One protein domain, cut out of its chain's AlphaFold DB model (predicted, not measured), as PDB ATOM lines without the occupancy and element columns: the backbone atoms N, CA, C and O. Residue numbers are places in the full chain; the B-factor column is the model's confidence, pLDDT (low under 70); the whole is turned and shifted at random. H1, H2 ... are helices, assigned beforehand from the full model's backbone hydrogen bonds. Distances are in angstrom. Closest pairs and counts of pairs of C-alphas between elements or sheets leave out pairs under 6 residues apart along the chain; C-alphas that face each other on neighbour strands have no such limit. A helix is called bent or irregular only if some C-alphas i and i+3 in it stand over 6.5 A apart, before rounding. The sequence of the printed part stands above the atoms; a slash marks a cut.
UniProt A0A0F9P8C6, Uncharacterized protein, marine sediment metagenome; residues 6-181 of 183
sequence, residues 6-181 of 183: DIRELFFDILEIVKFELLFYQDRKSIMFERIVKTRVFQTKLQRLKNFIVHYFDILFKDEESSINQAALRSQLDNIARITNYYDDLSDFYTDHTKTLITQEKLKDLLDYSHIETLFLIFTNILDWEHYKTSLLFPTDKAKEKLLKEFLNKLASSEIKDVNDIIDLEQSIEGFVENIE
ATOM      1  N   ASP A   6     -26.837  45.947 -40.522       85.62
ATOM      2  CA  ASP A   6     -26.627  45.526 -39.144       85.62
ATOM      3  C   ASP A   6     -25.143  45.710 -38.806       85.62
ATOM      4  O   ASP A   6     -24.254  45.073 -39.375       85.62
ATOM      5  N   ILE A   7     -24.868  46.646 -37.898       85.88
ATOM      6  CA  ILE A   7     -23.500  46.990 -37.522       85.88
ATOM      7  C   ILE A   7     -22.799  45.836 -36.796       85.88
ATOM      8  O   ILE A   7     -21.578  45.722 -36.865       85.88
ATOM      9  N   ARG A   8     -23.566  44.949 -36.152       87.94
ATOM     10  CA  ARG A   8     -23.046  43.754 -35.494       87.94
ATOM     11  C   ARG A   8     -22.526  42.758 -36.519       87.94
ATOM     12  O   ARG A   8     -21.404  42.280 -36.380       87.94
ATOM     13  N   GLU A   9     -23.325  42.464 -37.543       89.44
ATOM     14  CA  GLU A   9     -22.910  41.573 -38.634       89.44
ATOM     15  C   GLU A   9     -21.670  42.131 -39.338       89.44
ATOM     16  O   GLU A   9     -20.707  41.400 -39.556       89.44
ATOM     17  N   LEU A  10     -21.629  43.451 -39.563       90.31
ATOM     18  CA  LEU A  10     -20.456  44.117 -40.125       90.31
ATOM     19  C   LEU A  10     -19.191  43.919 -39.270       90.31
ATOM     20  O   LEU A  10     -18.113  43.696 -39.821       90.31
ATOM     21  N   PHE A  11     -19.289  44.002 -37.941       91.31
ATOM     22  CA  PHE A  11     -18.135  43.767 -37.066       91.31
ATOM     23  C   PHE A  11     -17.629  42.332 -37.181       91.31
ATOM     24  O   PHE A  11     -16.425  42.133 -37.331       91.31
ATOM     25  N   PHE A  12     -18.526  41.343 -37.176       91.94
ATOM     26  CA  PHE A  12     -18.139  39.945 -37.366       91.94
ATOM     27  C   PHE A  12     -17.492  39.700 -38.733       91.94
ATOM     28  O   PHE A  12     -16.457  39.037 -38.792       91.94
ATOM     29  N   ASP A  13     -18.032  40.280 -39.805       92.69
ATOM     30  CA  ASP A  13     -17.443  40.181 -41.143       92.69
ATOM     31  C   ASP A  13     -16.021  40.766 -41.181       92.69
ATOM     32  O   ASP A  13     -15.105  40.148 -41.732       92.69
ATOM     33  N   ILE A  14     -15.810  41.928 -40.549       91.88
ATOM     34  CA  ILE A  14     -14.483  42.553 -40.443       91.88
ATOM     35  C   ILE A  14     -13.518  41.645 -39.669       91.88
ATOM     36  O   ILE A  14     -12.408  41.404 -40.147       91.88
ATOM     37  N   LEU A  15     -13.921  41.109 -38.509       91.81
ATOM     38  CA  LEU A  15     -13.066  40.212 -37.721       91.81
ATOM     39  C   LEU A  15     -12.715  38.937 -38.483       91.81
ATOM     40  O   LEU A  15     -11.562  38.502 -38.446       91.81
ATOM     41  N   GLU A  16     -13.669  38.356 -39.211       93.25
ATOM     42  CA  GLU A  16     -13.421  37.145 -39.989       93.25
ATOM     43  C   GLU A  16     -12.375  37.389 -41.089       93.25
ATOM     44  O   GLU A  16     -11.483  36.557 -41.296       93.25
ATOM     45  N   ILE A  17     -12.447  38.540 -41.765       94.19
ATOM     46  CA  ILE A  17     -11.484  38.934 -42.798       94.19
ATOM     47  C   ILE A  17     -10.103  39.213 -42.189       94.19
ATOM     48  O   ILE A  17      -9.107  38.714 -42.712       94.19
ATOM     49  N   VAL A  18     -10.019  39.927 -41.062       91.19
ATOM     50  CA  VAL A  18      -8.734  40.186 -40.379       91.19
ATOM     51  C   VAL A  18      -8.092  38.884 -39.898       91.19
ATOM     52  O   VAL A  18      -6.903  38.642 -40.104       91.19
ATOM     53  N   LYS A  19      -8.882  37.975 -39.327       92.00
ATOM     54  CA  LYS A  19      -8.423  36.633 -38.948       92.00
ATOM     55  C   LYS A  19      -7.913  35.847 -40.149       92.00
ATOM     56  O   LYS A  19      -6.928  35.115 -40.040       92.00
ATOM     57  N   PHE A  20      -8.582  35.976 -41.292       94.44
ATOM     58  CA  PHE A  20      -8.133  35.370 -42.536       94.44
ATOM     59  C   PHE A  20      -6.793  35.948 -43.006       94.44
ATOM     60  O   PHE A  20      -5.914  35.165 -43.361       94.44
ATOM     61  N   GLU A  21      -6.601  37.264 -42.940       92.38
ATOM     62  CA  GLU A  21      -5.332  37.924 -43.265       92.38
ATOM     63  C   GLU A  21      -4.176  37.443 -42.371       92.38
ATOM     64  O   GLU A  21      -3.125  37.030 -42.867       92.38
ATOM     65  N   LEU A  22      -4.383  37.411 -41.051       89.44
ATOM     66  CA  LEU A  22      -3.371  36.935 -40.101       89.44
ATOM     67  C   LEU A  22      -2.959  35.485 -40.389       89.44
ATOM     68  O   LEU A  22      -1.767  35.164 -40.428       89.44
ATOM     69  N   LEU A  23      -3.941  34.611 -40.631       91.50
ATOM     70  CA  LEU A  23      -3.693  33.216 -40.992       91.50
ATOM     71  C   LEU A  23      -3.001  33.094 -42.349       91.50
ATOM     72  O   LEU A  23      -2.101  32.273 -42.489       91.50
ATOM     73  N   PHE A  24      -3.351  33.930 -43.329       93.25
ATOM     74  CA  PHE A  24      -2.713  33.925 -44.641       93.25
ATOM     75  C   PHE A  24      -1.196  34.144 -44.539       93.25
ATOM     76  O   PHE A  24      -0.424  33.385 -45.129       93.25
ATOM     77  N   TYR A  25      -0.741  35.118 -43.743       90.19
ATOM     78  CA  TYR A  25       0.695  35.365 -43.561       90.19
ATOM     79  C   TYR A  25       1.422  34.241 -42.807       90.19
ATOM     80  O   TYR A  25       2.629  34.048 -42.998       90.19
ATOM     81  N   GLN A  26       0.713  33.486 -41.964       89.38
ATOM     82  CA  GLN A  26       1.243  32.269 -41.346       89.38
ATOM     83  C   GLN A  26       1.331  31.130 -42.373       89.38
ATOM     84  O   GLN A  26       2.397  30.536 -42.548       89.38
ATOM     85  N   ASP A  27       0.245  30.883 -43.105       90.81
ATOM     86  CA  ASP A  27       0.134  29.843 -44.127       90.81
ATOM     87  C   ASP A  27       1.148  30.039 -45.257       90.81
ATOM     88  O   ASP A  27       1.719  29.062 -45.741       90.81
ATOM     89  N   ARG A  28       1.448  31.288 -45.642       91.44
ATOM     90  CA  ARG A  28       2.440  31.627 -46.678       91.44
ATOM     91  C   ARG A  28       3.850  31.124 -46.356       91.44
ATOM     92  O   ARG A  28       4.644  30.897 -47.266       91.44
ATOM     93  N   LYS A  29       4.168  30.916 -45.076       91.19
ATOM     94  CA  LYS A  29       5.453  30.354 -44.628       91.19
ATOM     95  C   LYS A  29       5.461  28.819 -44.631       91.19
ATOM     96  O   LYS A  29       6.511  28.214 -44.427       91.19
ATOM     97  N   SER A  30       4.309  28.181 -44.835       91.88
ATOM     98  CA  SER A  30       4.153  26.728 -44.818       91.88
ATOM     99  C   SER A  30       4.591  26.086 -46.132       91.88
ATOM    100  O   SER A  30       4.243  26.544 -47.217       91.88
ATOM    101  N   ILE A  31       5.236  24.919 -46.047       93.00
ATOM    102  CA  ILE A  31       5.525  24.069 -47.218       93.00
ATOM    103  C   ILE A  31       4.254  23.587 -47.940       93.00
ATOM    104  O   ILE A  31       4.320  23.125 -49.075       93.00
ATOM    105  N   MET A  32       3.093  23.663 -47.278       93.06
ATOM    106  CA  MET A  32       1.800  23.256 -47.832       93.06
ATOM    107  C   MET A  32       1.021  24.419 -48.449       93.06
ATOM    108  O   MET A  32      -0.113  24.199 -48.877       93.06
ATOM    109  N   PHE A  33       1.585  25.630 -48.510       93.44
ATOM    110  CA  PHE A  33       0.873  26.836 -48.940       93.44
ATOM    111  C   PHE A  33       0.109  26.650 -50.260       93.44
ATOM    112  O   PHE A  33      -1.095  26.884 -50.315       93.44
ATOM    113  N   GLU A  34       0.756  26.093 -51.289       92.81
ATOM    114  CA  GLU A  34       0.121  25.836 -52.592       92.81
ATOM    115  C   GLU A  34      -1.105  24.913 -52.522       92.81
ATOM    116  O   GLU A  34      -1.998  24.984 -53.369       92.81
ATOM    117  N   ARG A  35      -1.150  24.012 -51.537       93.69
ATOM    118  CA  ARG A  35      -2.306  23.141 -51.298       93.69
ATOM    119  C   ARG A  35      -3.376  23.875 -50.507       93.69
ATOM    120  O   ARG A  35      -4.548  23.754 -50.853       93.69
ATOM    121  N   ILE A  36      -2.976  24.641 -49.489       93.25
ATOM    122  CA  ILE A  36      -3.872  25.431 -48.634       93.25
ATOM    123  C   ILE A  36      -4.704  26.390 -49.484       93.25
ATOM    124  O   ILE A  36      -5.934  26.365 -49.395       93.25
ATOM    125  N   VAL A  37      -4.061  27.149 -50.379       93.81
ATOM    126  CA  VAL A  37      -4.754  28.134 -51.227       93.81
ATOM    127  C   VAL A  37      -5.768  27.495 -52.177       93.81
ATOM    128  O   VAL A  37      -6.731  28.138 -52.574       93.81
ATOM    129  N   LYS A  38      -5.615  26.208 -52.516       94.62
ATOM    130  CA  LYS A  38      -6.553  25.461 -53.375       94.62
ATOM    131  C   LYS A  38      -7.720  24.843 -52.605       94.62
ATOM    132  O   LYS A  38      -8.633  24.289 -53.216       94.62
ATOM    133  N   THR A  39      -7.705  24.888 -51.273       96.81
ATOM    134  CA  THR A  39      -8.791  24.310 -50.476       96.81
ATOM    135  C   THR A  39     -10.081  25.102 -50.648       96.81
ATOM    136  O   THR A  39     -10.080  26.327 -50.772       96.81
ATOM    137  N   ARG A  40     -11.218  24.404 -50.564       96.75
ATOM    138  CA  ARG A  40     -12.538  25.047 -50.573       96.75
ATOM    139  C   ARG A  40     -12.680  26.075 -49.451       96.75
ATOM    140  O   ARG A  40     -13.291  27.111 -49.661       96.75
ATOM    141  N   VAL A  41     -12.121  25.794 -48.274       95.12
ATOM    142  CA  VAL A  41     -12.184  26.703 -47.119       95.12
ATOM    143  C   VAL A  41     -11.490  28.025 -47.435       95.12
ATOM    144  O   VAL A  41     -12.085  29.077 -47.231       95.12
ATOM    145  N   PHE A  42     -10.273  27.973 -47.983       96.06
ATOM    146  CA  PHE A  42      -9.539  29.170 -48.388       96.06
ATOM    147  C   PHE A  42     -10.291  29.957 -49.465       96.06
ATOM    148  O   PHE A  42     -10.495  31.158 -49.323       96.06
ATOM    149  N   GLN A  43     -10.769  29.271 -50.507       95.88
ATOM    150  CA  GLN A  43     -11.492  29.907 -51.611       95.88
ATOM    151  C   GLN A  43     -12.802  30.566 -51.156       95.88
ATOM    152  O   GLN A  43     -13.123  31.664 -51.600       95.88
ATOM    153  N   THR A  44     -13.527  29.961 -50.210       96.06
ATOM    154  CA  THR A  44     -14.714  30.587 -49.606       96.06
ATOM    155  C   THR A  44     -14.356  31.873 -48.858       96.06
ATOM    156  O   THR A  44     -15.057  32.871 -49.014       96.06
ATOM    157  N   LYS A  45     -13.270  31.882 -48.073       96.50
ATOM    158  CA  LYS A  45     -12.812  33.085 -47.355       96.50
ATOM    159  C   LYS A  45     -12.362  34.189 -48.313       96.50
ATOM    160  O   LYS A  45     -12.753  35.340 -48.147       96.50
ATOM    161  N   LEU A  46     -11.627  33.828 -49.365       96.25
ATOM    162  CA  LEU A  46     -11.244  34.756 -50.427       96.25
ATOM    163  C   LEU A  46     -12.474  35.374 -51.107       96.25
ATOM    164  O   LEU A  46     -12.522  36.584 -51.316       96.25
ATOM    165  N   GLN A  47     -13.494  34.567 -51.404       95.31
ATOM    166  CA  GLN A  47     -14.725  35.079 -52.000       95.31
ATOM    167  C   GLN A  47     -15.478  36.024 -51.054       95.31
ATOM    168  O   GLN A  47     -16.046  37.008 -51.517       95.31
ATOM    169  N   ARG A  48     -15.468  35.766 -49.739       95.56
ATOM    170  CA  ARG A  48     -16.051  36.679 -48.739       95.56
ATOM    171  C   ARG A  48     -15.365  38.044 -48.754       95.56
ATOM    172  O   ARG A  48     -16.060  39.048 -48.854       95.56
ATOM    173  N   LEU A  49     -14.031  38.074 -48.767       96.69
ATOM    174  CA  LEU A  49     -13.256  39.312 -48.909       96.69
ATOM    175  C   LEU A  49     -13.634  40.078 -50.189       96.69
ATOM    176  O   LEU A  49     -13.960  41.262 -50.127       96.69
ATOM    177  N   LYS A  50     -13.660  39.400 -51.344       95.19
ATOM    178  CA  LYS A  50     -14.071  40.021 -52.616       95.19
ATOM    179  C   LYS A  50     -15.491  40.585 -52.544       95.19
ATOM    180  O   LYS A  50     -15.720  41.725 -52.937       95.19
ATOM    181  N   ASN A  51     -16.434  39.801 -52.023       94.25
ATOM    182  CA  ASN A  51     -17.832  40.204 -51.901       94.25
ATOM    183  C   ASN A  51     -17.991  41.429 -50.997       94.25
ATOM    184  O   ASN A  51     -18.761  42.322 -51.342       94.25
ATOM    185  N   PHE A  52     -17.253  41.490 -49.887       94.25
ATOM    186  CA  PHE A  52     -17.239  42.648 -48.996       94.25
ATOM    187  C   PHE A  52     -16.820  43.917 -49.747       94.25
ATOM    188  O   PHE A  52     -17.546  44.912 -49.744       94.25
ATOM    189  N   ILE A  53     -15.684  43.861 -50.453       93.75
ATOM    190  CA  ILE A  53     -15.156  44.997 -51.220       93.75
ATOM    191  C   ILE A  53     -16.157  45.422 -52.302       93.75
ATOM    192  O   ILE A  53     -16.501  46.599 -52.401       93.75
ATOM    193  N   VAL A  54     -16.668  44.474 -53.093       91.75
ATOM    194  CA  VAL A  54     -17.654  44.763 -54.146       91.75
ATOM    195  C   VAL A  54     -18.905  45.403 -53.561       91.75
ATOM    196  O   VAL A  54     -19.374  46.408 -54.085       91.75
ATOM    197  N   HIS A  55     -19.439  44.857 -52.470       89.69
ATOM    198  CA  HIS A  55     -20.655  45.375 -51.859       89.69
ATOM    199  C   HIS A  55     -20.485  46.820 -51.379       89.69
ATOM    200  O   HIS A  55     -21.357  47.654 -51.627       89.69
ATOM    201  N   TYR A  56     -19.342  47.131 -50.765       89.62
ATOM    202  CA  TYR A  56     -18.997  48.490 -50.361       89.62
ATOM    203  C   TYR A  56     -19.035  49.472 -51.541       89.62
ATOM    204  O   TYR A  56     -19.729  50.492 -51.489       89.62
ATOM    205  N   PHE A  57     -18.345  49.150 -52.637       88.88
ATOM    206  CA  PHE A  57     -18.325  50.023 -53.808       88.88
ATOM    207  C   PHE A  57     -19.676  50.081 -54.520       88.88
ATOM    208  O   PHE A  57     -20.080  51.161 -54.939       88.88
ATOM    209  N   ASP A  58     -20.414  48.974 -54.608       87.69
ATOM    210  CA  ASP A  58     -21.769  48.941 -55.164       87.69
ATOM    211  C   ASP A  58     -22.698  49.929 -54.434       87.69
ATOM    212  O   ASP A  58     -23.528  50.575 -55.073       87.69
ATOM    213  N   ILE A  59     -22.562  50.076 -53.111       82.81
ATOM    214  CA  ILE A  59     -23.309  51.079 -52.335       82.81
ATOM    215  C   ILE A  59     -22.897  52.497 -52.736       82.81
ATOM    216  O   ILE A  59     -23.764  53.339 -52.976       82.81
ATOM    217  N   LEU A  60     -21.593  52.764 -52.819       83.50
ATOM    218  CA  LEU A  60     -21.083  54.089 -53.167       83.50
ATOM    219  C   LEU A  60     -21.441  54.510 -54.597       83.50
ATOM    220  O   LEU A  60     -21.764  55.675 -54.816       83.50
ATOM    221  N   PHE A  61     -21.428  53.573 -55.548       83.06
ATOM    222  CA  PHE A  61     -21.853  53.811 -56.927       83.06
ATOM    223  C   PHE A  61     -23.364  54.056 -57.045       83.06
ATOM    224  O   PHE A  61     -23.774  54.816 -57.909       83.06
ATOM    225  N   LYS A  62     -24.205  53.447 -56.194       81.69
ATOM    226  CA  LYS A  62     -25.673  53.605 -56.259       81.69
ATOM    227  C   LYS A  62     -26.185  54.953 -55.760       81.69
ATOM    228  O   LYS A  62     -27.272  55.367 -56.154       81.69
ATOM    229  N   ASP A  63     -25.466  55.613 -54.859       75.38
ATOM    230  CA  ASP A  63     -25.914  56.859 -54.227       75.38
ATOM    231  C   ASP A  63     -25.389  58.086 -54.995       75.38
ATOM    232  O   ASP A  63     -24.677  58.938 -54.458       75.38
ATOM    233  N   GLU A  64     -25.713  58.139 -56.293       64.75
ATOM    234  CA  GLU A  64     -25.201  59.146 -57.230       64.75
ATOM    235  C   GLU A  64     -25.663  60.571 -56.896       64.75
ATOM    236  O   GLU A  64     -25.018  61.527 -57.308       64.75
ATOM    237  N   GLU A  65     -26.746  60.751 -56.139       71.88
ATOM    238  CA  GLU A  65     -27.256  62.081 -55.777       71.88
ATOM    239  C   GLU A  65     -26.582  62.660 -54.516       71.88
ATOM    240  O   GLU A  65     -26.604  63.874 -54.289       71.88
ATOM    241  N   SER A  66     -25.941  61.818 -53.695       80.31
ATOM    242  CA  SER A  66     -25.245  62.247 -52.480       80.31
ATOM    243  C   SER A  66     -23.838  62.750 -52.801       80.31
ATOM    244  O   SER A  66     -22.907  61.974 -53.025       80.31
ATOM    245  N   SER A  67     -23.639  64.069 -52.735       82.19
ATOM    246  CA  SER A  67     -22.317  64.695 -52.917       82.19
ATOM    247  C   SER A  67     -21.256  64.154 -51.949       82.19
ATOM    248  O   SER A  67     -20.074  64.078 -52.290       82.19
ATOM    249  N   ILE A  68     -21.675  63.728 -50.754       80.56
ATOM    250  CA  ILE A  68     -20.807  63.111 -49.750       80.56
ATOM    251  C   ILE A  68     -20.361  61.713 -50.211       80.56
ATOM    252  O   ILE A  68     -19.178  61.390 -50.098       80.56
ATOM    253  N   ASN A  69     -21.262  60.901 -50.770       81.94
ATOM    254  CA  ASN A  69     -20.912  59.558 -51.249       81.94
ATOM    255  C   ASN A  69     -20.076  59.619 -52.519       81.94
ATOM    256  O   ASN A  69     -19.118  58.865 -52.639       81.94
ATOM    257  N   GLN A  70     -20.354  60.568 -53.412       82.69
ATOM    258  CA  GLN A  70     -19.496  60.825 -54.566       82.69
ATOM    259  C   GLN A  70     -18.069  61.201 -54.146       82.69
ATOM    260  O   GLN A  70     -17.101  60.734 -54.745       82.69
ATOM    261  N   ALA A  71     -17.914  62.031 -53.108       83.81
ATOM    262  CA  ALA A  71     -16.599  62.383 -52.580       83.81
ATOM    263  C   ALA A  71     -15.886  61.167 -51.963       83.81
ATOM    264  O   ALA A  71     -14.703  60.955 -52.235       83.81
ATOM    265  N   ALA A  72     -16.610  60.349 -51.190       84.50
ATOM    266  CA  ALA A  72     -16.093  59.108 -50.616       84.50
ATOM    267  C   ALA A  72     -15.654  58.117 -51.707       84.50
ATOM    268  O   ALA A  72     -14.519  57.643 -51.686       84.50
ATOM    269  N   LEU A  73     -16.508  57.888 -52.709       86.88
ATOM    270  CA  LEU A  73     -16.223  57.063 -53.880       86.88
ATOM    271  C   LEU A  73     -14.963  57.537 -54.592       86.88
ATOM    272  O   LEU A  73     -14.067  56.745 -54.853       86.88
ATOM    273  N   ARG A  74     -14.857  58.840 -54.863       85.12
ATOM    274  CA  ARG A  74     -13.696  59.405 -55.551       85.12
ATOM    275  C   ARG A  74     -12.404  59.176 -54.768       85.12
ATOM    276  O   ARG A  74     -11.414  58.769 -55.363       85.12
ATOM    277  N   SER A  75     -12.434  59.390 -53.453       85.62
ATOM    278  CA  SER A  75     -11.284  59.134 -52.579       85.62
ATOM    279  C   SER A  75     -10.863  57.663 -52.605       85.62
ATOM    280  O   SER A  75      -9.674  57.362 -52.672       85.62
ATOM    281  N   GLN A  76     -11.827  56.745 -52.567       86.81
ATOM    282  CA  GLN A  76     -11.566  55.308 -52.562       86.81
ATOM    283  C   GLN A  76     -11.051  54.806 -53.917       86.81
ATOM    284  O   GLN A  76     -10.092  54.040 -53.963       86.81
ATOM    285  N   LEU A  77     -11.600  55.296 -55.031       87.00
ATOM    286  CA  LEU A  77     -11.087  54.984 -56.370       87.00
ATOM    287  C   LEU A  77      -9.665  55.529 -56.582       87.00
ATOM    288  O   LEU A  77      -8.834  54.841 -57.172       87.00
ATOM    289  N   ASP A  78      -9.362  56.727 -56.066       82.38
ATOM    290  CA  ASP A  78      -8.005  57.286 -56.096       82.38
ATOM    291  C   ASP A  78      -7.025  56.411 -55.285       82.38
ATOM    292  O   ASP A  78      -5.889  56.189 -55.712       82.38
ATOM    293  N   ASN A  79      -7.453  55.864 -54.142       83.88
ATOM    294  CA  ASN A  79      -6.634  54.944 -53.351       83.88
ATOM    295  C   ASN A  79      -6.419  53.596 -54.047       83.88
ATOM    296  O   ASN A  79      -5.283  53.126 -54.087       83.88
ATOM    297  N   ILE A  80      -7.461  53.009 -54.645       84.38
ATOM    298  CA  ILE A  80      -7.333  51.771 -55.429       84.38
ATOM    299  C   ILE A  80      -6.320  51.961 -56.550       84.38
ATOM    300  O   ILE A  80      -5.379  51.180 -56.638       84.38
ATOM    301  N   ALA A  81      -6.454  53.030 -57.342       78.81
ATOM    302  CA  ALA A  81      -5.527  53.317 -58.433       78.81
ATOM    303  C   ALA A  81      -4.070  53.420 -57.945       78.81
ATOM    304  O   ALA A  81      -3.144  52.959 -58.609       78.81
ATOM    305  N   ARG A  82      -3.846  54.009 -56.763       79.44
ATOM    306  CA  ARG A  82      -2.509  54.090 -56.158       79.44
ATOM    307  C   ARG A  82      -1.983  52.729 -55.720       79.44
ATOM    308  O   ARG A  82      -0.823  52.440 -55.994       79.44
ATOM    309  N   ILE A  83      -2.802  51.922 -55.044       80.19
ATOM    310  CA  ILE A  83      -2.423  50.578 -54.586       80.19
ATOM    311  C   ILE A  83      -2.042  49.720 -55.797       80.19
ATOM    312  O   ILE A  83      -0.960  49.141 -55.826       80.19
ATOM    313  N   THR A  84      -2.882  49.704 -56.828       74.38
ATOM    314  CA  THR A  84      -2.694  48.850 -58.008       74.38
ATOM    315  C   THR A  84      -1.472  49.253 -58.826       74.38
ATOM    316  O   THR A  84      -0.780  48.390 -59.353       74.38
ATOM    317  N   ASN A  85      -1.161  50.552 -58.888       70.19
ATOM    318  CA  ASN A  85       0.038  51.047 -59.566       70.19
ATOM    319  C   ASN A  85       1.319  50.811 -58.757       70.19
ATOM    320  O   ASN A  85       2.379  50.616 -59.339       70.19
ATOM    321  N   TYR A  86       1.251  50.867 -57.424       68.06
ATOM    322  CA  TYR A  86       2.432  50.712 -56.572       68.06
ATOM    323  C   TYR A  86       2.954  49.272 -56.552       68.06
ATOM    324  O   TYR A  86       4.164  49.067 -56.514       68.06
ATOM    325  N   TYR A  87       2.057  48.285 -56.575       63.06
ATOM    326  CA  TYR A  87       2.434  46.873 -56.482       63.06
ATOM    327  C   TYR A  87       2.721  46.208 -57.838       63.06
ATOM    328  O   TYR A  87       3.008  45.020 -57.854       63.06
ATOM    329  N   ASP A  88       2.687  46.961 -58.949       57.00
ATOM    330  CA  ASP A  88       3.001  46.536 -60.334       57.00
ATOM    331  C   ASP A  88       2.240  45.284 -60.838       57.00
ATOM    332  O   ASP A  88       2.459  44.817 -61.950       57.00
ATOM    333  N   ASP A  89       1.288  44.770 -60.052       54.25
ATOM    334  CA  ASP A  89       0.453  43.599 -60.352       54.25
ATOM    335  C   ASP A  89      -0.427  43.798 -61.596       54.25
ATOM    336  O   ASP A  89      -0.879  42.831 -62.208       54.25
ATOM    337  N   LEU A  90      -0.739  45.054 -61.936       54.09
ATOM    338  CA  LEU A  90      -1.771  45.425 -62.908       54.09
ATOM    339  C   LEU A  90      -1.383  46.652 -63.753       54.09
ATOM    340  O   LEU A  90      -2.265  47.348 -64.264       54.09
ATOM    341  N   SER A  91      -0.088  46.939 -63.915       53.88
ATOM    342  CA  SER A  91       0.385  48.091 -64.703       53.88
ATOM    343  C   SER A  91      -0.133  48.082 -66.149       53.88
ATOM    344  O   SER A  91      -0.466  49.141 -66.685       53.88
ATOM    345  N   ASP A  92      -0.341  46.896 -66.730       51.97
ATOM    346  CA  ASP A  92      -0.930  46.714 -68.065       51.97
ATOM    347  C   ASP A  92      -2.461  46.910 -68.122       51.97
ATOM    348  O   ASP A  92      -3.010  47.175 -69.191       51.97
ATOM    349  N   PHE A  93      -3.180  46.816 -66.995       50.91
ATOM    350  CA  PHE A  93      -4.631  47.073 -66.949       50.91
ATOM    351  C   PHE A  93      -4.963  48.574 -66.976       50.91
ATOM    352  O   PHE A  93      -6.071  48.958 -67.361       50.91
ATOM    353  N   TYR A  94      -4.014  49.427 -66.579       51.34
ATOM    354  CA  TYR A  94      -4.204  50.869 -66.424       51.34
ATOM    355  C   TYR A  94      -3.096  51.666 -67.113       51.34
ATOM    356  O   TYR A  94      -2.441  52.516 -66.509       51.34
ATOM    357  N   THR A  95      -2.944  51.470 -68.424       47.41
ATOM    358  CA  THR A  95      -2.079  52.327 -69.248       47.41
ATOM    359  C   THR A  95      -2.538  53.791 -69.319       47.41
ATOM    360  O   THR A  95      -1.787  54.617 -69.822       47.41
ATOM    361  N   ASP A  96      -3.698  54.159 -68.759       45.81
ATOM    362  CA  ASP A  96      -4.139  55.552 -68.648       45.81
ATOM    363  C   ASP A  96      -4.565  55.911 -67.218       45.81
ATOM    364  O   ASP A  96      -5.584  55.468 -66.684       45.81
ATOM    365  N   HIS A  97      -3.749  56.762 -66.596       47.78
ATOM    366  CA  HIS A  97      -3.902  57.297 -65.246       47.78
ATOM    367  C   HIS A  97      -5.069  58.287 -65.151       47.78
ATOM    368  O   HIS A  97      -4.882  59.495 -64.994       47.78
ATOM    369  N   THR A  98      -6.306  57.814 -65.252       52.78
ATOM    370  CA  THR A  98      -7.457  58.676 -64.974       52.78
ATOM    371  C   THR A  98      -8.523  57.933 -64.185       52.78
ATOM    372  O   THR A  98      -9.258  57.110 -64.719       52.78
ATOM    373  N   LYS A  99      -8.655  58.306 -62.904       53.16
ATOM    374  CA  LYS A  99      -9.752  57.967 -61.973       53.16
ATOM    375  C   LYS A  99     -11.151  57.916 -62.597       53.16
ATOM    376  O   LYS A  99     -12.017  57.187 -62.138       53.16
ATOM    377  N   THR A 100     -11.368  58.688 -63.660       55.31
ATOM    378  CA  THR A 100     -12.599  58.770 -64.451       55.31
ATOM    379  C   THR A 100     -12.940  57.487 -65.213       55.31
ATOM    380  O   THR A 100     -14.045  57.386 -65.733       55.31
ATOM    381  N   LEU A 101     -12.016  56.524 -65.306       59.66
ATOM    382  CA  LEU A 101     -12.178  55.300 -66.090       59.66
ATOM    383  C   LEU A 101     -12.424  54.042 -65.247       59.66
ATOM    384  O   LEU A 101     -12.665  53.000 -65.856       59.66
ATOM    385  N   ILE A 102     -12.369  54.106 -63.906       71.25
ATOM    386  CA  ILE A 102     -12.668  52.957 -63.029       71.25
ATOM    387  C   ILE A 102     -14.181  52.877 -62.822       71.25
ATOM    388  O   ILE A 102     -14.750  53.424 -61.881       71.25
ATOM    389  N   THR A 103     -14.840  52.203 -63.753       81.25
ATOM    390  CA  THR A 103     -16.250  51.824 -63.639       81.25
ATOM    391  C   THR A 103     -16.429  50.702 -62.615       81.25
ATOM    392  O   THR A 103     -15.498  49.935 -62.376       81.25
ATOM    393  N   GLN A 104     -17.652  50.513 -62.121       83.25
ATOM    394  CA  GLN A 104     -18.014  49.377 -61.268       83.25
ATOM    395  C   GLN A 104     -17.643  48.008 -61.879       83.25
ATOM    396  O   GLN A 104     -17.202  47.118 -61.161       83.25
ATOM    397  N   GLU A 105     -17.789  47.841 -63.197       83.25
ATOM    398  CA  GLU A 105     -17.417  46.611 -63.916       83.25
ATOM    399  C   GLU A 105     -15.905  46.359 -63.862       83.25
ATOM    400  O   GLU A 105     -15.467  45.357 -63.310       83.25
ATOM    401  N   LYS A 106     -15.099  47.334 -64.294       81.12
ATOM    402  CA  LYS A 106     -13.632  47.276 -64.173       81.12
ATOM    403  C   LYS A 106     -13.128  47.048 -62.751       81.12
ATOM    404  O   LYS A 106     -12.092  46.418 -62.576       81.12
ATOM    405  N   LEU A 107     -13.822  47.569 -61.738       84.88
ATOM    406  CA  LEU A 107     -13.476  47.281 -60.350       84.88
ATOM    407  C   LEU A 107     -13.684  45.795 -60.029       84.88
ATOM    408  O   LEU A 107     -12.826  45.194 -59.394       84.88
ATOM    409  N   LYS A 108     -14.790  45.192 -60.473       86.25
ATOM    410  CA  LYS A 108     -15.040  43.755 -60.284       86.25
ATOM    411  C   LYS A 108     -13.967  42.918 -60.977       86.25
ATOM    412  O   LYS A 108     -13.377  42.061 -60.326       86.25
ATOM    413  N   ASP A 109     -13.638  43.251 -62.224       84.88
ATOM    414  CA  ASP A 109     -12.556  42.589 -62.961       84.88
ATOM    415  C   ASP A 109     -11.223  42.708 -62.213       84.88
ATOM    416  O   ASP A 109     -10.525  41.717 -62.007       84.88
ATOM    417  N   LEU A 110     -10.891  43.910 -61.734       84.50
ATOM    418  CA  LEU A 110      -9.681  44.154 -60.956       84.50
ATOM    419  C   LEU A 110      -9.598  43.238 -59.738       84.50
ATOM    420  O   LEU A 110      -8.566  42.608 -59.514       84.50
ATOM    421  N   LEU A 111     -10.673  43.147 -58.957       88.31
ATOM    422  CA  LEU A 111     -10.708  42.303 -57.763       88.31
ATOM    423  C   LEU A 111     -10.593  40.820 -58.113       88.31
ATOM    424  O   LEU A 111     -10.065  40.042 -57.316       88.31
ATOM    425  N   ASP A 112     -11.055  40.419 -59.296       86.31
ATOM    426  CA  ASP A 112     -10.968  39.034 -59.729       86.31
ATOM    427  C   ASP A 112      -9.560  38.582 -60.088       86.31
ATOM    428  O   ASP A 112      -9.191  37.458 -59.728       86.31
ATOM    429  N   TYR A 113      -8.775  39.465 -60.702       82.94
ATOM    430  CA  TYR A 113      -7.398  39.189 -61.117       82.94
ATOM    431  C   TYR A 113      -6.329  39.627 -60.105       82.94
ATOM    432  O   TYR A 113      -5.164  39.274 -60.271       82.94
ATOM    433  N   SER A 114      -6.698  40.368 -59.058       84.25
ATOM    434  CA  SER A 114      -5.748  40.859 -58.054       84.25
ATOM    435  C   SER A 114      -5.139  39.741 -57.209       84.25
ATOM    436  O   SER A 114      -5.821  38.795 -56.798       84.25
ATOM    437  N   HIS A 115      -3.865  39.912 -56.849       88.56
ATOM    438  CA  HIS A 115      -3.255  39.133 -55.780       88.56
ATOM    439  C   HIS A 115      -3.998  39.360 -54.460       88.56
ATOM    440  O   HIS A 115      -4.530  40.438 -54.186       88.56
ATOM    441  N   ILE A 116      -4.036  38.329 -53.618       91.06
ATOM    442  CA  ILE A 116      -4.780  38.379 -52.358       91.06
ATOM    443  C   ILE A 116      -4.240  39.455 -51.407       91.06
ATOM    444  O   ILE A 116      -5.030  40.126 -50.751       91.06
ATOM    445  N   GLU A 117      -2.926  39.689 -51.383       89.69
ATOM    446  CA  GLU A 117      -2.328  40.793 -50.629       89.69
ATOM    447  C   GLU A 117      -2.882  42.155 -51.064       89.69
ATOM    448  O   GLU A 117      -3.226  42.986 -50.225       89.69
ATOM    449  N   THR A 118      -3.057  42.360 -52.370       89.00
ATOM    450  CA  THR A 118      -3.673  43.571 -52.926       89.00
ATOM    451  C   THR A 118      -5.124  43.723 -52.452       89.00
ATOM    452  O   THR A 118      -5.545  44.824 -52.100       89.00
ATOM    453  N   LEU A 119      -5.877  42.624 -52.336       92.56
ATOM    454  CA  LEU A 119      -7.234  42.646 -51.775       92.56
ATOM    455  C   LEU A 119      -7.250  43.018 -50.282       92.56
ATOM    456  O   LEU A 119      -8.112  43.796 -49.870       92.56
ATOM    457  N   PHE A 120      -6.303  42.518 -49.481       91.81
ATOM    458  CA  PHE A 120      -6.177  42.906 -48.068       91.81
ATOM    459  C   PHE A 120      -5.845  44.392 -47.906       91.81
ATOM    460  O   PHE A 120      -6.416  45.065 -47.048       91.81
ATOM    461  N   LEU A 121      -4.995  44.940 -48.780       88.56
ATOM    462  CA  LEU A 121      -4.689  46.371 -48.796       88.56
ATOM    463  C   LEU A 121      -5.910  47.223 -49.154       88.56
ATOM    464  O   LEU A 121      -6.153  48.241 -48.506       88.56
ATOM    465  N   ILE A 122      -6.698  46.806 -50.150       89.75
ATOM    466  CA  ILE A 122      -7.951  47.487 -50.502       89.75
ATOM    467  C   ILE A 122      -8.919  47.446 -49.317       89.75
ATOM    468  O   ILE A 122      -9.464  48.480 -48.940       89.75
ATOM    469  N   PHE A 123      -9.095  46.283 -48.685       91.31
ATOM    470  CA  PHE A 123      -9.928  46.142 -47.491       91.31
ATOM    471  C   PHE A 123      -9.469  47.063 -46.352       91.31
ATOM    472  O   PHE A 123     -10.269  47.833 -45.823       91.31
ATOM    473  N   THR A 124      -8.175  47.075 -46.036       87.06
ATOM    474  CA  THR A 124      -7.596  47.963 -45.019       87.06
ATOM    475  C   THR A 124      -7.811  49.438 -45.359       87.06
ATOM    476  O   THR A 124      -8.097  50.238 -44.469       87.06
ATOM    477  N   ASN A 125      -7.736  49.813 -46.639       86.25
ATOM    478  CA  ASN A 125      -7.985  51.182 -47.082       86.25
ATOM    479  C   ASN A 125      -9.463  51.600 -46.984       86.25
ATOM    480  O   ASN A 125      -9.747  52.749 -46.647       86.25
ATOM    481  N   ILE A 126     -10.400  50.677 -47.225       88.38
ATOM    482  CA  ILE A 126     -11.838  50.909 -47.004       88.38
ATOM    483  C   ILE A 126     -12.102  51.220 -45.528       88.38
ATOM    484  O   ILE A 126     -12.875  52.126 -45.210       88.38
ATOM    485  N   LEU A 127     -11.443  50.479 -44.631       85.25
ATOM    486  CA  LEU A 127     -11.572  50.668 -43.187       85.25
ATOM    487  C   LEU A 127     -10.801  51.896 -42.670       85.25
ATOM    488  O   LEU A 127     -11.163  52.434 -41.627       85.25
ATOM    489  N   ASP A 128      -9.755  52.336 -43.379       73.56
ATOM    490  CA  ASP A 128      -8.852  53.448 -43.015       73.56
ATOM    491  C   ASP A 128      -8.321  53.369 -41.563       73.56
ATOM    492  O   ASP A 128      -8.058  54.377 -40.900       73.56
ATOM    493  N   TRP A 129      -8.183  52.153 -41.025       68.88
ATOM    494  CA  TRP A 129      -7.913  51.944 -39.598       68.88
ATOM    495  C   TRP A 129      -6.462  52.249 -39.180       68.88
ATOM    496  O   TRP A 129      -6.253  52.724 -38.069       68.88
ATOM    497  N   GLU A 130      -5.462  52.112 -40.063       53.31
ATOM    498  CA  GLU A 130      -4.075  52.530 -39.767       53.31
ATOM    499  C   GLU A 130      -3.913  54.056 -39.652       53.31
ATOM    500  O   GLU A 130      -2.899  54.543 -39.142       53.31
ATOM    501  N   HIS A 131      -4.854  54.842 -40.184       55.09
ATOM    502  CA  HIS A 131      -4.705  56.295 -40.302       55.09
ATOM    503  C   HIS A 131      -5.752  57.101 -39.534       55.09
ATOM    504  O   HIS A 131      -5.595  58.322 -39.467       55.09
ATOM    505  N   TYR A 132      -6.743  56.458 -38.899       51.06
ATOM    506  CA  TYR A 132      -7.711  57.036 -37.946       51.06
ATOM    507  C   TYR A 132      -8.382  58.352 -38.379       51.06
ATOM    508  O   TYR A 132      -8.931  59.083 -37.550       51.06
ATOM    509  N   LYS A 133      -8.334  58.703 -39.665       53.09
ATOM    510  CA  LYS A 133      -8.735  60.030 -40.134       53.09
ATOM    511  C   LYS A 133     -10.175  59.998 -40.614       53.09
ATOM    512  O   LYS A 133     -10.950  60.850 -40.179       53.09
ATOM    513  N   THR A 134     -10.588  58.983 -41.375       56.84
ATOM    514  CA  THR A 134     -11.978  58.837 -41.835       56.84
ATOM    515  C   THR A 134     -12.245  57.424 -42.353       56.84
ATOM    516  O   THR A 134     -11.844  57.121 -43.471       56.84
ATOM    517  N   SER A 135     -13.020  56.606 -41.630       65.75
ATOM    518  CA  SER A 135     -13.722  55.525 -42.323       65.75
ATOM    519  C   SER A 135     -14.761  56.154 -43.265       65.75
ATOM    520  O   SER A 135     -15.284  57.258 -43.048       65.75
ATOM    521  N   LEU A 136     -14.939  55.506 -44.410       73.81
ATOM    522  CA  LEU A 136     -15.861  55.927 -45.460       73.81
ATOM    523  C   LEU A 136     -16.923  54.853 -45.706       73.81
ATOM    524  O   LEU A 136     -17.519  54.833 -46.780       73.81
ATOM    525  N   LEU A 137     -17.150  53.973 -44.723       82.94
ATOM    526  CA  LEU A 137     -18.187  52.935 -44.744       82.94
ATOM    527  C   LEU A 137     -19.582  53.524 -44.553       82.94
ATOM    528  O   LEU A 137     -20.509  53.158 -45.275       82.94
ATOM    529  N   PHE A 138     -19.727  54.492 -43.645       84.06
ATOM    530  CA  PHE A 138     -20.996  55.158 -43.364       84.06
ATOM    531  C   PHE A 138     -20.887  56.682 -43.517       84.06
ATOM    532  O   PHE A 138     -21.199  57.444 -42.598       84.06
ATOM    533  N   PRO A 139     -20.514  57.185 -44.707       76.19
ATOM    534  CA  PRO A 139     -20.188  58.598 -44.900       76.19
ATOM    535  C   PRO A 139     -21.356  59.546 -44.547       76.19
ATOM    536  O   PRO A 139     -21.129  60.658 -44.043       76.19
ATOM    537  N   THR A 140     -22.600  59.082 -44.723       79.62
ATOM    538  CA  THR A 140     -23.847  59.800 -44.403       79.62
ATOM    539  C   THR A 140     -24.436  59.499 -43.019       79.62
ATOM    540  O   THR A 140     -25.268  60.275 -42.558       79.62
ATOM    541  N   ASP A 141     -24.059  58.399 -42.359       83.19
ATOM    542  CA  ASP A 141     -24.614  57.987 -41.057       83.19
ATOM    543  C   ASP A 141     -23.549  58.130 -39.966       83.19
ATOM    544  O   ASP A 141     -22.765  57.224 -39.695       83.19
ATOM    545  N   LYS A 142     -23.511  59.313 -39.342       83.81
ATOM    546  CA  LYS A 142     -22.473  59.664 -38.363       83.81
ATOM    547  C   LYS A 142     -22.504  58.805 -37.099       83.81
ATOM    548  O   LYS A 142     -21.461  58.675 -36.465       83.81
ATOM    549  N   ALA A 143     -23.656  58.242 -36.733       84.69
ATOM    550  CA  ALA A 143     -23.765  57.383 -35.558       84.69
ATOM    551  C   ALA A 143     -23.105  56.026 -35.828       84.69
ATOM    552  O   ALA A 143     -22.202  55.631 -35.090       84.69
ATOM    553  N   LYS A 144     -23.466  55.372 -36.942       85.56
ATOM    554  CA  LYS A 144     -22.816  54.121 -37.368       85.56
ATOM    555  C   LYS A 144     -21.329  54.314 -37.655       85.56
ATOM    556  O   LYS A 144     -20.512  53.483 -37.279       85.56
ATOM    557  N   GLU A 145     -20.967  55.445 -38.251       86.31
ATOM    558  CA  GLU A 145     -19.575  55.811 -38.508       86.31
ATOM    559  C   GLU A 145     -18.767  55.972 -37.208       86.31
ATOM    560  O   GLU A 145     -17.625  55.522 -37.128       86.31
ATOM    561  N   LYS A 146     -19.349  56.578 -36.161       85.50
ATOM    562  CA  LYS A 146     -18.712  56.689 -34.838       85.50
ATOM    563  C   LYS A 146     -18.503  55.307 -34.209       85.50
ATOM    564  O   LYS A 146     -17.388  55.010 -33.789       85.50
ATOM    565  N   LEU A 147     -19.541  54.468 -34.200       87.50
ATOM    566  CA  LEU A 147     -19.482  53.094 -33.684       87.50
ATOM    567  C   LEU A 147     -18.392  52.272 -34.380       87.50
ATOM    568  O   LEU A 147     -17.571  51.631 -33.726       87.50
ATOM    569  N   LEU A 148     -18.348  52.343 -35.711       87.50
ATOM    570  CA  LEU A 148     -17.334  51.668 -36.506       87.50
ATOM    571  C   LEU A 148     -15.926  52.150 -36.151       87.50
ATOM    572  O   LEU A 148     -15.033  51.330 -35.976       87.50
ATOM    573  N   LYS A 149     -15.709  53.458 -35.992       86.25
ATOM    574  CA  LYS A 149     -14.394  53.982 -35.590       86.25
ATOM    575  C   LYS A 149     -13.963  53.489 -34.215       86.25
ATOM    576  O   LYS A 149     -12.801  53.144 -34.038       86.25
ATOM    577  N   GLU A 150     -14.873  53.437 -33.247       85.81
ATOM    578  CA  GLU A 150     -14.562  52.905 -31.916       85.81
ATOM    579  C   GLU A 150     -14.202  51.418 -31.970       85.81
ATOM    580  O   GLU A 150     -13.241  50.994 -31.327       85.81
ATOM    581  N   PHE A 151     -14.915  50.643 -32.789       87.62
ATOM    582  CA  PHE A 151     -14.599  49.239 -33.033       87.62
ATOM    583  C   PHE A 151     -13.221  49.072 -33.683       87.62
ATOM    584  O   PHE A 151     -12.386  48.319 -33.185       87.62
ATOM    585  N   LEU A 152     -12.948  49.827 -34.751       86.31
ATOM    586  CA  LEU A 152     -11.667  49.793 -35.455       86.31
ATOM    587  C   LEU A 152     -10.506  50.244 -34.561       86.31
ATOM    588  O   LEU A 152      -9.429  49.675 -34.663       86.31
ATOM    589  N   ASN A 153     -10.716  51.191 -33.640       83.31
ATOM    590  CA  ASN A 153      -9.708  51.577 -32.645       83.31
ATOM    591  C   ASN A 153      -9.359  50.429 -31.693       83.31
ATOM    592  O   ASN A 153      -8.197  50.272 -31.325       83.31
ATOM    593  N   LYS A 154     -10.351  49.631 -31.279       82.25
ATOM    594  CA  LYS A 154     -10.097  48.433 -30.466       82.25
ATOM    595  C   LYS A 154      -9.353  47.373 -31.265       82.25
ATOM    596  O   LYS A 154      -8.373  46.825 -30.772       82.25
ATOM    597  N   LEU A 155      -9.781  47.139 -32.503       81.56
ATOM    598  CA  LEU A 155      -9.145  46.189 -33.410       81.56
ATOM    599  C   LEU A 155      -7.692  46.585 -33.717       81.56
ATOM    600  O   LEU A 155      -6.812  45.735 -33.709       81.56
ATOM    601  N   ALA A 156      -7.426  47.871 -33.954       75.25
ATOM    602  CA  ALA A 156      -6.096  48.418 -34.240       75.25
ATOM    603  C   ALA A 156      -5.220  48.595 -32.993       75.25
ATOM    604  O   ALA A 156      -4.055  48.990 -33.099       75.25
ATOM    605  N   SER A 157      -5.775  48.368 -31.799       71.25
ATOM    606  CA  SER A 157      -5.013  48.498 -30.567       71.25
ATOM    607  C   SER A 157      -3.859  47.495 -30.552       71.25
ATOM    608  O   SER A 157      -3.920  46.419 -31.145       71.25
ATOM    609  N   SER A 158      -2.801  47.822 -29.810       55.97
ATOM    610  CA  SER A 158      -1.637  46.946 -29.623       55.97
ATOM    611  C   SER A 158      -1.958  45.592 -28.969       55.97
ATOM    612  O   SER A 158      -1.035  44.827 -28.689       55.97
ATOM    613  N   GLU A 159      -3.225  45.334 -28.649       58.16
ATOM    614  CA  GLU A 159      -3.731  44.112 -28.037       58.16
ATOM    615  C   GLU A 159      -4.003  43.019 -29.076       58.16
ATOM    616  O   GLU A 159      -3.854  41.855 -28.738       58.16
ATOM    617  N   ILE A 160      -4.285  43.361 -30.341       68.75
ATOM    618  CA  ILE A 160      -4.466  42.369 -31.408       68.75
ATOM    619  C   ILE A 160      -3.107  42.014 -32.022       68.75
ATOM    620  O   ILE A 160      -2.553  42.755 -32.837       68.75
ATOM    621  N   LYS A 161      -2.538  40.878 -31.616       70.44
ATOM    622  CA  LYS A 161      -1.233  40.372 -32.079       70.44
ATOM    623  C   LYS A 161      -1.350  39.038 -32.796       70.44
ATOM    624  O   LYS A 161      -0.509  38.726 -33.643       70.44
ATOM    625  N   ASP A 162      -2.364  38.251 -32.460       80.81
ATOM    626  CA  ASP A 162      -2.625  36.959 -33.064       80.81
ATOM    627  C   ASP A 162      -4.125  36.628 -33.161       80.81
ATOM    628  O   ASP A 162      -5.012  37.445 -32.923       80.81
ATOM    629  N   VAL A 163      -4.411  35.411 -33.619       84.69
ATOM    630  CA  VAL A 163      -5.771  34.940 -33.895       84.69
ATOM    631  C   VAL A 163      -6.615  34.797 -32.623       84.69
ATOM    632  O   VAL A 163      -7.836  34.913 -32.708       84.69
ATOM    633  N   ASN A 164      -6.006  34.533 -31.463       84.75
ATOM    634  CA  ASN A 164      -6.736  34.402 -30.203       84.75
ATOM    635  C   ASN A 164      -7.281  35.753 -29.747       84.75
ATOM    636  O   ASN A 164      -8.432  35.819 -29.329       84.75
ATOM    637  N   ASP A 165      -6.516  36.827 -29.940       85.38
ATOM    638  CA  ASP A 165      -6.968  38.179 -29.598       85.38
ATOM    639  C   ASP A 165      -8.223  38.569 -30.406       85.38
ATOM    640  O   ASP A 165      -9.139  39.216 -29.895       85.38
ATOM    641  N   ILE A 166      -8.320  38.107 -31.661       85.69
ATOM    642  CA  ILE A 166      -9.531  38.273 -32.479       85.69
ATOM    643  C   ILE A 166     -10.714  37.487 -31.899       85.69
ATOM    644  O   ILE A 166     -11.830  37.998 -31.889       85.69
ATOM    645  N   ILE A 167     -10.494  36.261 -31.413       85.56
ATOM    646  CA  ILE A 167     -11.553  35.425 -30.817       85.56
ATOM    647  C   ILE A 167     -12.096  36.061 -29.532       85.56
ATOM    648  O   ILE A 167     -13.305  36.048 -29.300       85.56
ATOM    649  N   ASP A 168     -11.226  36.638 -28.710       84.62
ATOM    650  CA  ASP A 168     -11.641  37.340 -27.497       84.62
ATOM    651  C   ASP A 168     -12.471  38.586 -27.847       84.62
ATOM    652  O   ASP A 168     -13.510  38.850 -27.233       84.62
ATOM    653  N   LEU A 169     -12.079  39.310 -28.902       85.88
ATOM    654  CA  LEU A 169     -12.857  40.433 -29.413       85.88
ATOM    655  C   LEU A 169     -14.223  39.977 -29.954       85.88
ATOM    656  O   LEU A 169     -15.222  40.600 -29.590       85.88
ATOM    657  N   GLU A 170     -14.289  38.875 -30.720       88.00
ATOM    658  CA  GLU A 170     -15.536  38.250 -31.207       88.00
ATOM    659  C   GLU A 170     -16.516  37.991 -30.046       88.00
ATOM    660  O   GLU A 170     -17.695  38.333 -30.138       88.00
ATOM    661  N   GLN A 171     -16.029  37.448 -28.924       85.81
ATOM    662  CA  GLN A 171     -16.846  37.157 -27.737       85.81
ATOM    663  C   GLN A 171     -17.332  38.416 -27.008       85.81
ATOM    664  O   GLN A 171     -18.348  38.383 -26.314       85.81
ATOM    665  N   SER A 172     -16.621  39.532 -27.162       86.19
ATOM    666  CA  SER A 172     -16.965  40.805 -26.522       86.19
ATOM    667  C   SER A 172     -17.896  41.693 -27.357       86.19
ATOM    668  O   SER A 172     -18.360  42.714 -26.844       86.19
ATOM    669  N   ILE A 173     -18.187  41.328 -28.617       84.81
ATOM    670  CA  ILE A 173     -18.962  42.165 -29.552       84.81
ATOM    671  C   ILE A 173     -20.342  42.519 -28.995       84.81
ATOM    672  O   ILE A 173     -20.746  43.675 -29.098       84.81
ATOM    673  N   GLU A 174     -21.061  41.565 -28.397       79.94
ATOM    674  CA  GLU A 174     -22.414  41.823 -27.879       79.94
ATOM    675  C   GLU A 174     -22.392  42.917 -26.806       79.94
ATOM    676  O   GLU A 174     -23.061  43.939 -26.947       79.94
ATOM    677  N   GLY A 175     -21.515  42.773 -25.809       79.38
ATOM    678  CA  GLY A 175     -21.332  43.793 -24.779       79.38
ATOM    679  C   GLY A 175     -20.768  45.105 -25.331       79.38
ATOM    680  O   GLY A 175     -21.066  46.174 -24.807       79.38
ATOM    681  N   PHE A 176     -19.957  45.070 -26.388       79.38
ATOM    682  CA  PHE A 176     -19.436  46.280 -27.021       79.38
ATOM    683  C   PHE A 176     -20.541  47.108 -27.682       79.38
ATOM    684  O   PHE A 176     -20.617  48.312 -27.440       79.38
ATOM    685  N   VAL A 177     -21.404  46.466 -28.475       78.56
ATOM    686  CA  VAL A 177     -22.525  47.134 -29.150       78.56
ATOM    687  C   VAL A 177     -23.502  47.699 -28.118       78.56
ATOM    688  O   VAL A 177     -23.831  48.882 -28.185       78.56
ATOM    689  N   GLU A 178     -23.879  46.910 -27.107       76.25
ATOM    690  CA  GLU A 178     -24.801  47.346 -26.049       76.25
ATOM    691  C   GLU A 178     -24.270  48.551 -25.258       76.25
ATOM    692  O   GLU A 178     -25.000  49.508 -25.007       76.25
ATOM    693  N   ASN A 179     -22.985  48.549 -24.889       69.56
ATOM    694  CA  ASN A 179     -22.399  49.634 -24.099       69.56
ATOM    695  C   ASN A 179     -22.342  50.968 -24.858       69.56
ATOM    696  O   ASN A 179     -22.442  52.028 -24.234       69.56
ATOM    697  N   ILE A 180     -22.173  50.937 -26.183       63.97
ATOM    698  CA  ILE A 180     -22.082  52.167 -26.976       63.97
ATOM    699  C   ILE A 180     -23.457  52.648 -27.441       63.97
ATOM    700  O   ILE A 180     -23.661  53.853 -27.520       63.97
ATOM    701  N   GLU A 181     -24.433  51.764 -27.668       61.75
ATOM    702  CA  GLU A 181     -25.819  52.189 -27.937       61.75
ATOM    703  C   GLU A 181     -26.454  52.948 -26.754       61.75
ATOM    704  O   GLU A 181     -27.362  53.756 -26.956       61.75
TER     705      GLU A 181
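AT A GLANCE: This is residues 6 to 181 of the 183 residues of an uncharacterized protein of marine sediment metagenome (UniProt A0A0F9P8C6). Two long helices, H1 and H3, cross at 46 degrees where residues 17 to 20 of H1 touch residues 45 to 49 of H3, with little H2 between them along the chain; H4, H5 and H6 pack on H3, while H7 and the first arm of bent H8 pack on H1. The 176 printed residues hold eight named helices, H1 to H8 in chain order, and no named strand: all helix. The whole is compact, radius of gyration of the C-alphas 16.8 A, and only just flat, spanning 47 by 47 by 26 A.

IN THESE COORDINATES: H1, residues 7 to 27, begins at C-alpha 7 (-23.500, 46.990, -37.522) and is 29.9 A long. H2 is residues 33 to 36, H3 residues 40 to 62, 31.9 A, and H4 residues 67 to 86, 28.7 A. H5 is residues 104 to 113, H6 116 to 127 and H7 142 to 155. H8, residues 163 to 181, was assigned as one helix by its hydrogen bonds but is bent, with C-alphas 171 and 174 7.3 A apart; its arms are H8a, 163 to 171, and H8b, 174 to 181, ending at C-alpha 181 (-25.819, 52.189, -27.937).

HOW THE PARTS SIT: The hub H3 touches H1, H4, H5 and H6. H3, H4 and H6 form an up and down bundle, each running against the one before; C-alphas 53 and 123 are the closest of H3 and H6, 6.5 A. H1 touches H3 at a steep tilt of 46 degrees, and H8a at a shallow 12 degrees, opposite ways, closest C-alphas 19 and 163, 6.0 A. Every O i to N i+4 pair is within hydrogen-bond range in H1, H3 to H7, H8a and H8b; H2 is too short for one.

THE WHOLE: The farthest C-alphas, Ile 31 and Glu 65, are 50.9 A apart. The printed part has no cut. Links H4 to H5 and H6 to H7 are long. Confidence is under 70 at residues 64, 86 to 101, 129 to 135, 158 to 160 and 179 to 181.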